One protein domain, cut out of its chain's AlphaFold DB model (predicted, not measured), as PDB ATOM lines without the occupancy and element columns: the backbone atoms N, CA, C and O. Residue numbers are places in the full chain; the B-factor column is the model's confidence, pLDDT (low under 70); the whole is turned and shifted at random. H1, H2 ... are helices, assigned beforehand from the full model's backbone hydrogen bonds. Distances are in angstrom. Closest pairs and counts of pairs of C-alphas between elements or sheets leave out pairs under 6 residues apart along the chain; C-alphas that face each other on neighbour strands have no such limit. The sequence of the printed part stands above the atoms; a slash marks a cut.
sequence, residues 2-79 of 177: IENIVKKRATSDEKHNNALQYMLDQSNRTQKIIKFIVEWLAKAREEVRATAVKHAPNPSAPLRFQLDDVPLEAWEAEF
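This is residues 2 to 79 of the 177 residues of an uncharacterized protein of Didymella exigua CBS 183.55 (UniProt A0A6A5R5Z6). Picture a long bar, the helix H3, with a small cluster at each end: H1 and H2 pack on its first part, H4 packs on its last part, and H5 follows at that same far end without touching any helix. The two clusters are held well apart by the length of H3, and the whole is elongated, its C-alphas spanning 45 by 23 by 19 A. The printed part has 78 residues with five named helices, H1 to H5 in chain order, and no named strand; the class is all helix. It is only just loose, close to extended, with a radius of gyration of the C-alphas of 16.8 A.

Start at residues 2 to 10, which are H1, and go on to residues 19 to 24, H2: the two are close but not clearly touching, their closest C-alphas being those of Ala 10 and Leu 24, 6.9 A apart. Next comes H3, residues 28 to 55, the hub, which touches three helices. H1 touches residues 31 to 39 of H3 alone, with the closest C-alphas, of Glu 3 and Lys 35, 7.0 A apart, at a steep tilt of 42 degrees, opposite ways. H2 and H3 form a helical hairpin at a shallow tilt of 26 degrees, opposite ways; H2 touches residues 30 to 34 of H3 alone, and the closest C-alphas, of Met 23 and Thr 30, are 6.1 A apart. Look then at residues 63 to 68, H4, which touches residues 49 to 55 of H3 alone: the closest C-alphas, of Ala 52 and Leu 67, are 5.2 A apart, at a steep tilt of 56 degrees, the same way. Residues 72 to 77, H5, are apart from H4 and only just apart from H3, at 8.0 A. In H1, H2, H4 and H5 every O i to N i+4 pair is within hydrogen-bond range; in H3, 23 of 24 are.

Find C-alpha 2 at (332.500, 183.615, 221.313), where H1 begins; it runs 12.1 A to C-alpha 10. H2 measures 8.7 A. H3 runs 41.5 A from C-alpha 28 at (343.522, 180.736, 232.570) to C-alpha 55 at (333.389, 199.020, 196.717). H4 measures 8.9 A, and H5, 8.8 A long, ends at C-alpha 77, (340.920, 205.514, 205.320).

The two C-alphas farthest apart, those of Asp 13 and Glu 73, are 47.2 A apart. The printed part has no cut, and no link is long. Look for pLDDT under 70 at residues 2 to 3, 19 and 22 to 36; the mean of the printed part is 82.8.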
ATOM      1  N   ILE A   2     331.112 184.060 221.063       62.84
ATOM      2  CA  ILE A   2     332.500 183.615 221.313       62.84
ATOM      3  C   ILE A   2     332.699 182.976 222.696       62.84
ATOM      4  O   ILE A   2     333.311 181.918 222.790       62.84
ATOM      5  N   GLU A   3     332.138 183.558 223.760       64.25
ATOM      6  CA  GLU A   3     332.258 182.994 225.115       64.25
ATOM      7  C   GLU A   3     331.714 181.570 225.222       64.25
ATOM      8  O   GLU A   3     332.311 180.733 225.894       64.25
ATOM      9  N   ASN A   4     330.613 181.273 224.528       76.38
ATOM     10  CA  ASN A   4     330.024 179.938 224.526       76.38
ATOM     11  C   ASN A   4     330.925 178.948 223.782       76.38
ATOM     12  O   ASN A   4     331.052 177.809 224.213       76.38
ATOM     13  N   ILE A   5     331.595 179.387 222.709       77.25
ATOM     14  CA  ILE A   5     332.567 178.569 221.968       77.25
ATOM     15  C   ILE A   5     333.798 178.286 222.837       77.25
ATOM     16  O   ILE A   5     334.230 177.139 222.921       77.25
ATOM     17  N   VAL A   6     334.331 179.305 223.517       74.94
ATOM     18  CA  VAL A   6     335.485 179.169 224.419       74.94
ATOM     19  C   VAL A   6     335.147 178.257 225.598       74.94
ATOM     20  O   VAL A   6     335.888 177.315 225.852       74.94
ATOM     21  N   LYS A   7     334.003 178.461 226.267       78.06
ATOM     22  CA  LYS A   7     333.540 177.605 227.374       78.06
ATOM     23  C   LYS A   7     333.309 176.164 226.925       78.06
ATOM     24  O   LYS A   7     333.762 175.242 227.594       78.06
ATOM     25  N   LYS A   8     332.651 175.965 225.777       83.06
ATOM     26  CA  LYS A   8     332.397 174.632 225.216       83.06
ATOM     27  C   LYS A   8     333.698 173.903 224.874       83.06
ATOM     28  O   LYS A   8     333.804 172.719 225.141       83.06
ATOM     29  N   ARG A   9     334.695 174.594 224.312       80.94
ATOM     30  CA  ARG A   9     335.996 173.988 223.976       80.94
ATOM     31  C   ARG A   9     336.897 173.771 225.185       80.94
ATOM     32  O   ARG A   9     337.609 172.784 225.219       80.94
ATOM     33  N   ALA A  10     336.842 174.647 226.185       74.38
ATOM     34  CA  ALA A  10     337.581 174.465 227.434       74.38
ATOM     35  C   ALA A  10     337.070 173.278 228.271       74.38
ATOM     36  O   ALA A  10     337.781 172.804 229.148       74.38
ATOM     37  N   THR A  11     335.837 172.827 228.022       81.94
ATOM     38  CA  THR A  11     335.184 171.703 228.718       81.94
ATOM     39  C   THR A  11     335.080 170.439 227.861       81.94
ATOM     40  O   THR A  11     334.601 169.421 228.348       81.94
ATOM     41  N   SER A  12     335.511 170.501 226.599       80.88
ATOM     42  CA  SER A  12     335.508 169.381 225.655       80.88
ATOM     43  C   SER A  12     336.899 168.753 225.574       80.88
ATOM     44  O   SER A  12     337.892 169.477 225.566       80.88
ATOM     45  N   ASP A  13     336.971 167.428 225.424       80.31
ATOM     46  CA  ASP A  13     338.222 166.705 225.135       80.31
ATOM     47  C   ASP A  13     338.660 166.830 223.659       80.31
ATOM     48  O   ASP A  13     339.729 166.366 223.259       80.31
ATOM     49  N   GLU A  14     337.841 167.474 222.824       84.25
ATOM     50  CA  GLU A  14     338.100 167.652 221.399       84.25
ATOM     51  C   GLU A  14     339.178 168.726 221.154       84.25
ATOM     52  O   GLU A  14     338.958 169.923 221.359       84.25
ATOM     53  N   LYS A  15     340.358 168.296 220.687       78.12
ATOM     54  CA  LYS A  15     341.479 169.174 220.322       78.12
ATOM     55  C   LYS A  15     341.437 169.512 218.836       78.12
ATOM     56  O   LYS A  15     341.382 168.626 217.987       78.12
ATOM     57  N   HIS A  16     341.561 170.792 218.499       77.94
ATOM     58  CA  HIS A  16     341.670 171.226 217.103       77.94
ATOM     59  C   HIS A  16     343.072 171.756 216.775       77.94
ATOM     60  O   HIS A  16     343.635 172.515 217.549       77.94
ATOM     61  N   ASN A  17     343.630 171.461 215.599       71.31
ATOM     62  CA  ASN A  17     344.922 172.033 215.189       71.31
ATOM     63  C   ASN A  17     344.763 173.474 214.665       71.31
ATOM     64  O   ASN A  17     344.794 173.726 213.462       71.31
ATOM     65  N   ASN A  18     344.504 174.428 215.558       73.88
ATOM     66  CA  ASN A  18     344.399 175.847 215.222       73.88
ATOM     67  C   ASN A  18     344.847 176.733 216.387       73.88
ATOM     68  O   ASN A  18     344.943 176.288 217.528       73.88
ATOM     69  N   ALA A  19     345.086 178.011 216.088       66.31
ATOM     70  CA  ALA A  19     345.601 178.994 217.039       66.31
ATOM     71  C   ALA A  19     344.781 179.062 218.344       66.31
ATOM     72  O   ALA A  19     345.352 179.193 219.421       66.31
ATOM     73  N   LEU A  20     343.455 178.890 218.267       71.06
ATOM     74  CA  LEU A  20     342.576 178.906 219.436       71.06
ATOM     75  C   LEU A  20     342.852 177.734 220.395       71.06
ATOM     76  O   LEU A  20     342.817 177.933 221.604       71.06
ATOM     77  N   GLN A  21     343.158 176.539 219.885       71.69
ATOM     78  CA  GLN A  21     343.490 175.389 220.731       71.69
ATOM     79  C   GLN A  21     344.853 175.535 221.408       71.69
ATOM     80  O   GLN A  21     344.952 175.323 222.613       71.69
ATOM     81  N   TYR A  22     345.884 175.947 220.660       63.94
ATOM     82  CA  TYR A  22     347.221 176.175 221.223       63.94
ATOM     83  C   TYR A  22     347.194 177.215 222.342       63.94
ATOM     84  O   TYR A  22     347.922 177.099 223.320       63.94
ATOM     85  N   MET A  23     346.320 178.212 222.219       62.88
ATOM     86  CA  MET A  23     346.124 179.217 223.252       62.88
ATOM     87  C   MET A  23     345.324 178.671 224.451       62.88
ATOM     88  O   MET A  23     345.677 178.953 225.593       62.88
ATOM     89  N   LEU A  24     344.266 177.872 224.243       67.44
ATOM     90  CA  LEU A  24     343.482 177.291 225.353       67.44
ATOM     91  C   LEU A  24     344.336 176.401 226.264       67.44
ATOM     92  O   LEU A  24     344.138 176.387 227.478       67.44
ATOM     93  N   ASP A  25     345.314 175.722 225.677       68.62
ATOM     94  CA  ASP A  25     346.214 174.813 226.379       68.62
ATOM     95  C   ASP A  25     347.222 175.551 227.289       68.62
ATOM     96  O   ASP A  25     347.864 174.927 228.131       68.62
ATOM     97  N   GLN A  26     347.333 176.886 227.190       56.88
ATOM     98  CA  GLN A  26     348.317 177.703 227.915       56.88
ATOM     99  C   GLN A  26     347.770 178.477 229.135       56.88
ATOM    100  O   GLN A  26     348.255 179.566 229.439       56.88
ATOM    101  N   SER A  27     346.836 177.908 229.911       54.50
ATOM    102  CA  SER A  27     346.313 178.416 231.210       54.50
ATOM    103  C   SER A  27     345.232 179.521 231.181       54.50
ATOM    104  O   SER A  27     344.951 180.156 230.167       54.50
ATOM    105  N   ASN A  28     344.633 179.790 232.354       54.09
ATOM    106  CA  ASN A  28     343.522 180.736 232.570       54.09
ATOM    107  C   ASN A  28     343.801 182.188 232.141       54.09
ATOM    108  O   ASN A  28     342.865 182.916 231.802       54.09
ATOM    109  N   ARG A  29     345.063 182.635 232.138       57.56
ATOM    110  CA  ARG A  29     345.421 183.983 231.655       57.56
ATOM    111  C   ARG A  29     345.193 184.090 230.139       57.56
ATOM    112  O   ARG A  29     344.782 185.137 229.643       57.56
ATOM    113  N   THR A  30     345.330 182.969 229.441       58.47
ATOM    114  CA  THR A  30     345.186 182.861 227.994       58.47
ATOM    115  C   THR A  30     343.727 182.843 227.548       58.47
ATOM    116  O   THR A  30     343.428 183.355 226.482       58.47
ATOM    117  N   GLN A  31     342.772 182.413 228.382       56.88
ATOM    118  CA  GLN A  31     341.337 182.533 228.064       56.88
ATOM    119  C   GLN A  31     340.871 183.991 227.917       56.88
ATOM    120  O   GLN A  31     340.080 184.301 227.025       56.88
ATOM    121  N   LYS A  32     341.380 184.900 228.760       59.03
ATOM    122  CA  LYS A  32     341.097 186.342 228.643       59.03
ATOM    123  C   LYS A  32     341.721 186.925 227.376       59.03
ATOM    124  O   LYS A  32     341.047 187.654 226.657       59.03
ATOM    125  N   ILE A  33     342.964 186.538 227.081       60.59
ATOM    126  CA  ILE A  33     343.675 186.918 225.851       60.59
ATOM    127  C   ILE A  33     342.925 186.401 224.614       60.59
ATOM    128  O   ILE A  33     342.700 187.155 223.680       60.59
ATOM    129  N   ILE A  34     342.449 185.156 224.629       63.41
ATOM    130  CA  ILE A  34     341.653 184.548 223.556       63.41
ATOM    131  C   ILE A  34     340.360 185.310 223.328       63.41
ATOM    132  O   ILE A  34     340.052 185.650 222.191       63.41
ATOM    133  N   LYS A  35     339.584 185.560 224.390       63.78
ATOM    134  CA  LYS A  35     338.320 186.290 224.269       63.78
ATOM    135  C   LYS A  35     338.570 187.633 223.585       63.78
ATOM    136  O   LYS A  35     337.885 187.972 222.627       63.78
ATOM    137  N   PHE A  36     339.615 188.317 224.028       66.94
ATOM    138  CA  PHE A  36     340.003 189.614 223.521       66.94
ATOM    139  C   PHE A  36     340.495 189.567 222.057       66.94
ATOM    140  O   PHE A  36     339.981 190.299 221.215       66.94
ATOM    141  N   ILE A  37     341.397 188.647 221.698       75.69
ATOM    142  CA  ILE A  37     341.864 188.443 220.310       75.69
ATOM    143  C   ILE A  37     340.696 188.114 219.382       75.69
ATOM    144  O   ILE A  37     340.614 188.624 218.266       75.69
ATOM    145  N   VAL A  38     339.780 187.259 219.828       81.88
ATOM    146  CA  VAL A  38     338.660 186.821 219.000       81.88
ATOM    147  C   VAL A  38     337.630 187.940 218.808       81.88
ATOM    148  O   VAL A  38     337.066 188.047 217.720       81.88
ATOM    149  N   GLU A  39     337.411 188.799 219.808       87.25
ATOM    150  CA  GLU A  39     336.581 190.003 219.668       87.25
ATOM    151  C   GLU A  39     337.148 190.960 218.611       87.25
ATOM    152  O   GLU A  39     336.422 191.371 217.705       87.25
ATOM    153  N   TRP A  40     338.446 191.267 218.663       89.25
ATOM    154  CA  TRP A  40     339.086 192.138 217.672       89.25
ATOM    155  C   TRP A  40     339.164 191.510 216.283       89.25
ATOM    156  O   TRP A  40     338.919 192.193 215.291       89.25
ATOM    157  N   LEU A  41     339.406 190.201 216.191       88.62
ATOM    158  CA  LEU A  41     339.362 189.478 214.921       88.62
ATOM    159  C   LEU A  41     337.963 189.515 214.293       88.62
ATOM    160  O   LEU A  41     337.842 189.621 213.074       88.62
ATOM    161  N   ALA A  42     336.905 189.401 215.100       92.12
ATOM    162  CA  ALA A  42     335.537 189.513 214.609       92.12
ATOM    163  C   ALA A  42     335.268 190.917 214.050       92.12
ATOM    164  O   ALA A  42     334.817 191.016 212.911       92.12
ATOM    165  N   LYS A  43     335.636 191.972 214.794       94.31
ATOM    166  CA  LYS A  43     335.507 193.370 214.349       94.31
ATOM    167  C   LYS A  43     336.290 193.641 213.062       94.31
ATOM    168  O   LYS A  43     335.738 194.181 212.116       94.31
ATOM    169  N   ALA A  44     337.549 193.204 212.990       94.88
ATOM    170  CA  ALA A  44     338.382 193.385 211.802       94.88
ATOM    171  C   ALA A  44     337.813 192.641 210.582       94.88
ATOM    172  O   ALA A  44     337.818 193.156 209.471       94.88
ATOM    173  N   ARG A  45     337.275 191.427 210.767       94.94
ATOM    174  CA  ARG A  45     336.619 190.682 209.678       94.94
ATOM    175  C   ARG A  45     335.331 191.338 209.207       94.94
ATOM    176  O   ARG A  45     335.009 191.237 208.028       94.94
ATOM    177  N   GLU A  46     334.566 191.914 210.124       96.56
ATOM    178  CA  GLU A  46     333.364 192.670 209.792       96.56
ATOM    179  C   GLU A  46     333.719 193.923 208.991       96.56
ATOM    180  O   GLU A  46     333.169 194.099 207.911       96.56
ATOM    181  N   GLU A  47     334.709 194.697 209.445       97.38
ATOM    182  CA  GLU A  47     335.254 195.858 208.729       97.38
ATOM    183  C   GLU A  47     335.705 195.487 207.312       97.38
ATOM    184  O   GLU A  47     335.211 196.057 206.344       97.38
ATOM    185  N   VAL A  48     336.548 194.458 207.165       96.62
ATOM    186  CA  VAL A  48     337.035 194.013 205.848       96.62
ATOM    187  C   VAL A  48     335.889 193.641 204.910       96.62
ATOM    188  O   VAL A  48     335.916 193.991 203.733       96.62
ATOM    189  N   ARG A  49     334.866 192.937 205.408       96.06
ATOM    190  CA  ARG A  49     333.703 192.568 204.588       96.06
ATOM    191  C   ARG A  49     332.842 193.774 204.239       96.06
ATOM    192  O   ARG A  49     332.371 193.849 203.112       96.06
ATOM    193  N   ALA A  50     332.621 194.683 205.184       96.00
ATOM    194  CA  ALA A  50     331.821 195.880 204.967       96.00
ATOM    195  C   ALA A  50     332.467 196.784 203.910       96.00
ATOM    196  O   ALA A  50     331.790 197.200 202.969       96.00
ATOM    197  N   THR A  51     333.779 197.012 204.011       96.94
ATOM    198  CA  THR A  51     334.541 197.793 203.031       96.94
ATOM    199  C   THR A  51     334.557 197.102 201.667       96.94
ATOM    200  O   THR A  51     334.278 197.745 200.660       96.94
ATOM    201  N   ALA A  52     334.777 195.784 201.613       95.81
ATOM    202  CA  ALA A  52     334.733 195.039 200.352       95.81
ATOM    203  C   ALA A  52     333.365 195.148 199.653       95.81
ATOM    204  O   ALA A  52     333.300 195.500 198.480       95.81
ATOM    205  N   VAL A  53     332.260 194.927 200.377       95.31
ATOM    206  CA  VAL A  53     330.896 195.028 199.824       95.31
ATOM    207  C   VAL A  53     330.579 196.440 199.331       95.31
ATOM    208  O   VAL A  53     329.864 196.591 198.344       95.31
ATOM    209  N   LYS A  54     331.101 197.469 200.005       95.75
ATOM    210  CA  LYS A  54     330.883 198.873 199.646       95.75
ATOM    211  C   LYS A  54     331.493 199.242 198.289       95.75
ATOM    212  O   LYS A  54     330.890 200.038 197.574       95.75
ATOM    213  N   HIS A  55     332.658 198.686 197.951       95.56
ATOM    214  CA  HIS A  55     333.389 199.020 196.717       95.56
ATOM    215  C   HIS A  55     333.233 197.971 195.606       95.56
ATOM    216  O   HIS A  55     333.511 198.269 194.448       95.56
ATOM    217  N   ALA A  56     332.734 196.771 195.916       93.50
ATOM    218  CA  ALA A  56     332.560 195.700 194.941       93.50
ATOM    219  C   ALA A  56     331.439 195.988 193.919       93.50
ATOM    220  O   ALA A  56     330.269 196.102 194.302       93.50
ATOM    221  N   PRO A  57     331.726 195.940 192.604       93.50
ATOM    222  CA  PRO A  57     330.708 195.948 191.553       93.50
ATOM    223  C   PRO A  57     329.778 194.730 191.631       93.50
ATOM    224  O   PRO A  57     328.613 194.798 191.244       93.50
ATOM    225  N   ASN A  58     330.288 193.602 192.140       93.12
ATOM    226  CA  ASN A  58     329.513 192.393 192.400       93.12
ATOM    227  C   ASN A  58     329.696 191.924 193.859       93.12
ATOM    228  O   ASN A  58     330.591 191.118 194.137       93.12
ATOM    229  N   PRO A  59     328.808 192.336 194.784       90.31
ATOM    230  CA  PRO A  59     328.861 191.934 196.194       90.31
ATOM    231  C   PRO A  59     328.667 190.430 196.454       90.31
ATOM    232  O   PRO A  59     328.884 189.964 197.571       90.31
ATOM    233  N   SER A  60     328.253 189.658 195.442       91.81
ATOM    234  CA  SER A  60     328.123 188.197 195.538       91.81
ATOM    235  C   SER A  60     329.395 187.449 195.119       91.81
ATOM    236  O   SER A  60     329.470 186.231 195.287       91.81
ATOM    237  N   ALA A  61     330.399 188.137 194.559       93.75
ATOM    238  CA  ALA A  61     331.671 187.518 194.190       93.75
ATOM    239  C   ALA A  61     332.442 187.034 195.436       93.75
ATOM    240  O   ALA A  61     332.236 187.558 196.529       93.75
ATOM    241  N   PRO A  62     333.361 186.059 195.327       95.38
ATOM    242  CA  PRO A  62     334.244 185.709 196.439       95.38
ATOM    243  C   PRO A  62     335.007 186.930 196.979       95.38
ATOM    244  O   PRO A  62     335.508 187.731 196.194       95.38
ATOM    245  N   LEU A  63     335.160 187.025 198.308       94.38
ATOM    246  CA  LEU A  63     335.734 188.197 198.996       94.38
ATOM    247  C   LEU A  63     337.057 188.692 198.394       94.38
ATOM    248  O   LEU A  63     337.270 189.893 198.325       94.38
ATOM    249  N   ARG A  64     337.936 187.790 197.930       94.31
ATOM    250  CA  ARG A  64     339.213 188.199 197.323       94.31
ATOM    251  C   ARG A  64     339.015 189.137 196.127       94.31
ATOM    252  O   ARG A  64     339.765 190.081 195.997       94.31
ATOM    253  N   PHE A  65     338.009 188.866 195.293       95.19
ATOM    254  CA  PHE A  65     337.738 189.654 194.093       95.19
ATOM    255  C   PHE A  65     337.054 190.969 194.449       95.19
ATOM    256  O   PHE A  65     337.333 191.979 193.832       95.19
ATOM    257  N   GLN A  66     336.214 190.972 195.488       96.31
ATOM    258  CA  GLN A  66     335.635 192.211 196.011       96.31
ATOM    259  C   GLN A  66     336.712 193.178 196.522       96.31
ATOM    260  O   GLN A  66     336.565 194.387 196.405       96.31
ATOM    261  N   LEU A  67     337.789 192.645 197.107       95.94
ATOM    262  CA  LEU A  67     338.901 193.446 197.619       95.94
ATOM    263  C   LEU A  67     339.775 194.045 196.508       95.94
ATOM    264  O   LEU A  67     340.415 195.062 196.759       95.94
ATOM    265  N   ASP A  68     339.787 193.452 195.309       95.50
ATOM    266  CA  ASP A  68     340.543 193.976 194.160       95.50
ATOM    267  C   ASP A  68     339.976 195.329 193.679       95.50
ATOM    268  O   ASP A  68     340.711 196.140 193.118       95.50
ATOM    269  N   ASP A  69     338.693 195.590 193.945       95.81
ATOM    270  CA  ASP A  69     337.992 196.817 193.550       95.81
ATOM    271  C   ASP A  69     338.077 197.942 194.601       95.81
ATOM    272  O   ASP A  69     337.570 199.042 194.379       95.81
ATOM    273  N   VAL A  70     338.705 197.697 195.758       96.50
ATOM    274  CA  VAL A  70     338.859 198.717 196.807       96.50
ATOM    275  C   VAL A  70     339.915 199.745 196.367       96.50
ATOM    276  O   VAL A  70     341.077 199.369 196.179       96.50
ATOM    277  N   PRO A  71     339.562 201.039 196.223       96.88
ATOM    278  CA  PRO A  71     340.511 202.067 195.800       96.88
ATOM    279  C   PRO A  71     341.560 202.346 196.882       96.88
ATOM    280  O   PRO A  71     341.332 202.102 198.071       96.88
ATOM    281  N   LEU A  72     342.714 202.886 196.482       95.06
ATOM    282  CA  LEU A  72     343.835 203.156 197.390       95.06
ATOM    283  C   LEU A  72     343.425 204.057 198.562       95.06
ATOM    284  O   LEU A  72     343.761 203.776 199.708       95.06
ATOM    285  N   GLU A  73     342.632 205.091 198.299       96.50
ATOM    286  CA  GLU A  73     342.167 206.023 199.326       96.50
ATOM    287  C   GLU A  73     341.286 205.315 200.369       96.50
ATOM    288  O   GLU A  73     341.336 205.632 201.558       96.50
ATOM    289  N   ALA A  74     340.509 204.309 199.950       96.38
ATOM    290  CA  ALA A  74     339.729 203.487 200.869       96.38
ATOM    291  C   ALA A  74     340.615 202.521 201.668       96.38
ATOM    292  O   ALA A  74     340.356 202.314 202.854       96.38
ATOM    293  N   TRP A  75     341.685 201.980 201.076       94.25
ATOM    294  CA  TRP A  75     342.692 201.208 201.819       94.25
ATOM    295  C   TRP A  75     343.337 202.014 202.947       94.25
ATOM    296  O   TRP A  75     343.596 201.468 204.018       94.25
ATOM    297  N   GLU A  76     343.560 203.307 202.731       93.19
ATOM    298  CA  GLU A  76     344.169 204.191 203.725       93.19
ATOM    299  C   GLU A  76     343.175 204.668 204.798       93.19
ATOM    300  O   GLU A  76     343.565 204.852 205.953       93.19
ATOM    301  N   ALA A  77     341.896 204.853 204.447       95.19
ATOM    302  CA  ALA A  77     340.920 205.514 205.320       95.19
ATOM    303  C   ALA A  77     339.858 204.590 205.950       95.19
ATOM    304  O   ALA A  77     339.317 204.921 207.006       95.19
ATOM    305  N   GLU A  78     339.530 203.448 205.338       96.75
ATOM    306  CA  GLU A  78     338.340 202.647 205.690       96.75
ATOM    307  C   GLU A  78     338.648 201.387 206.508       96.75
ATOM    308  O   GLU A  78     337.808 200.495 206.624       96.75
ATOM    309  N   PHE A  79     339.839 201.323 207.111       96.44
ATOM    310  CA  PHE A  79     340.277 200.199 207.945       96.44
ATOM    311  C   PHE A  79     340.724 200.609 209.366       96.44
ATOM    312  O   PHE A  79     341.823 200.243 209.806       96.44
TER     313      PHE A  79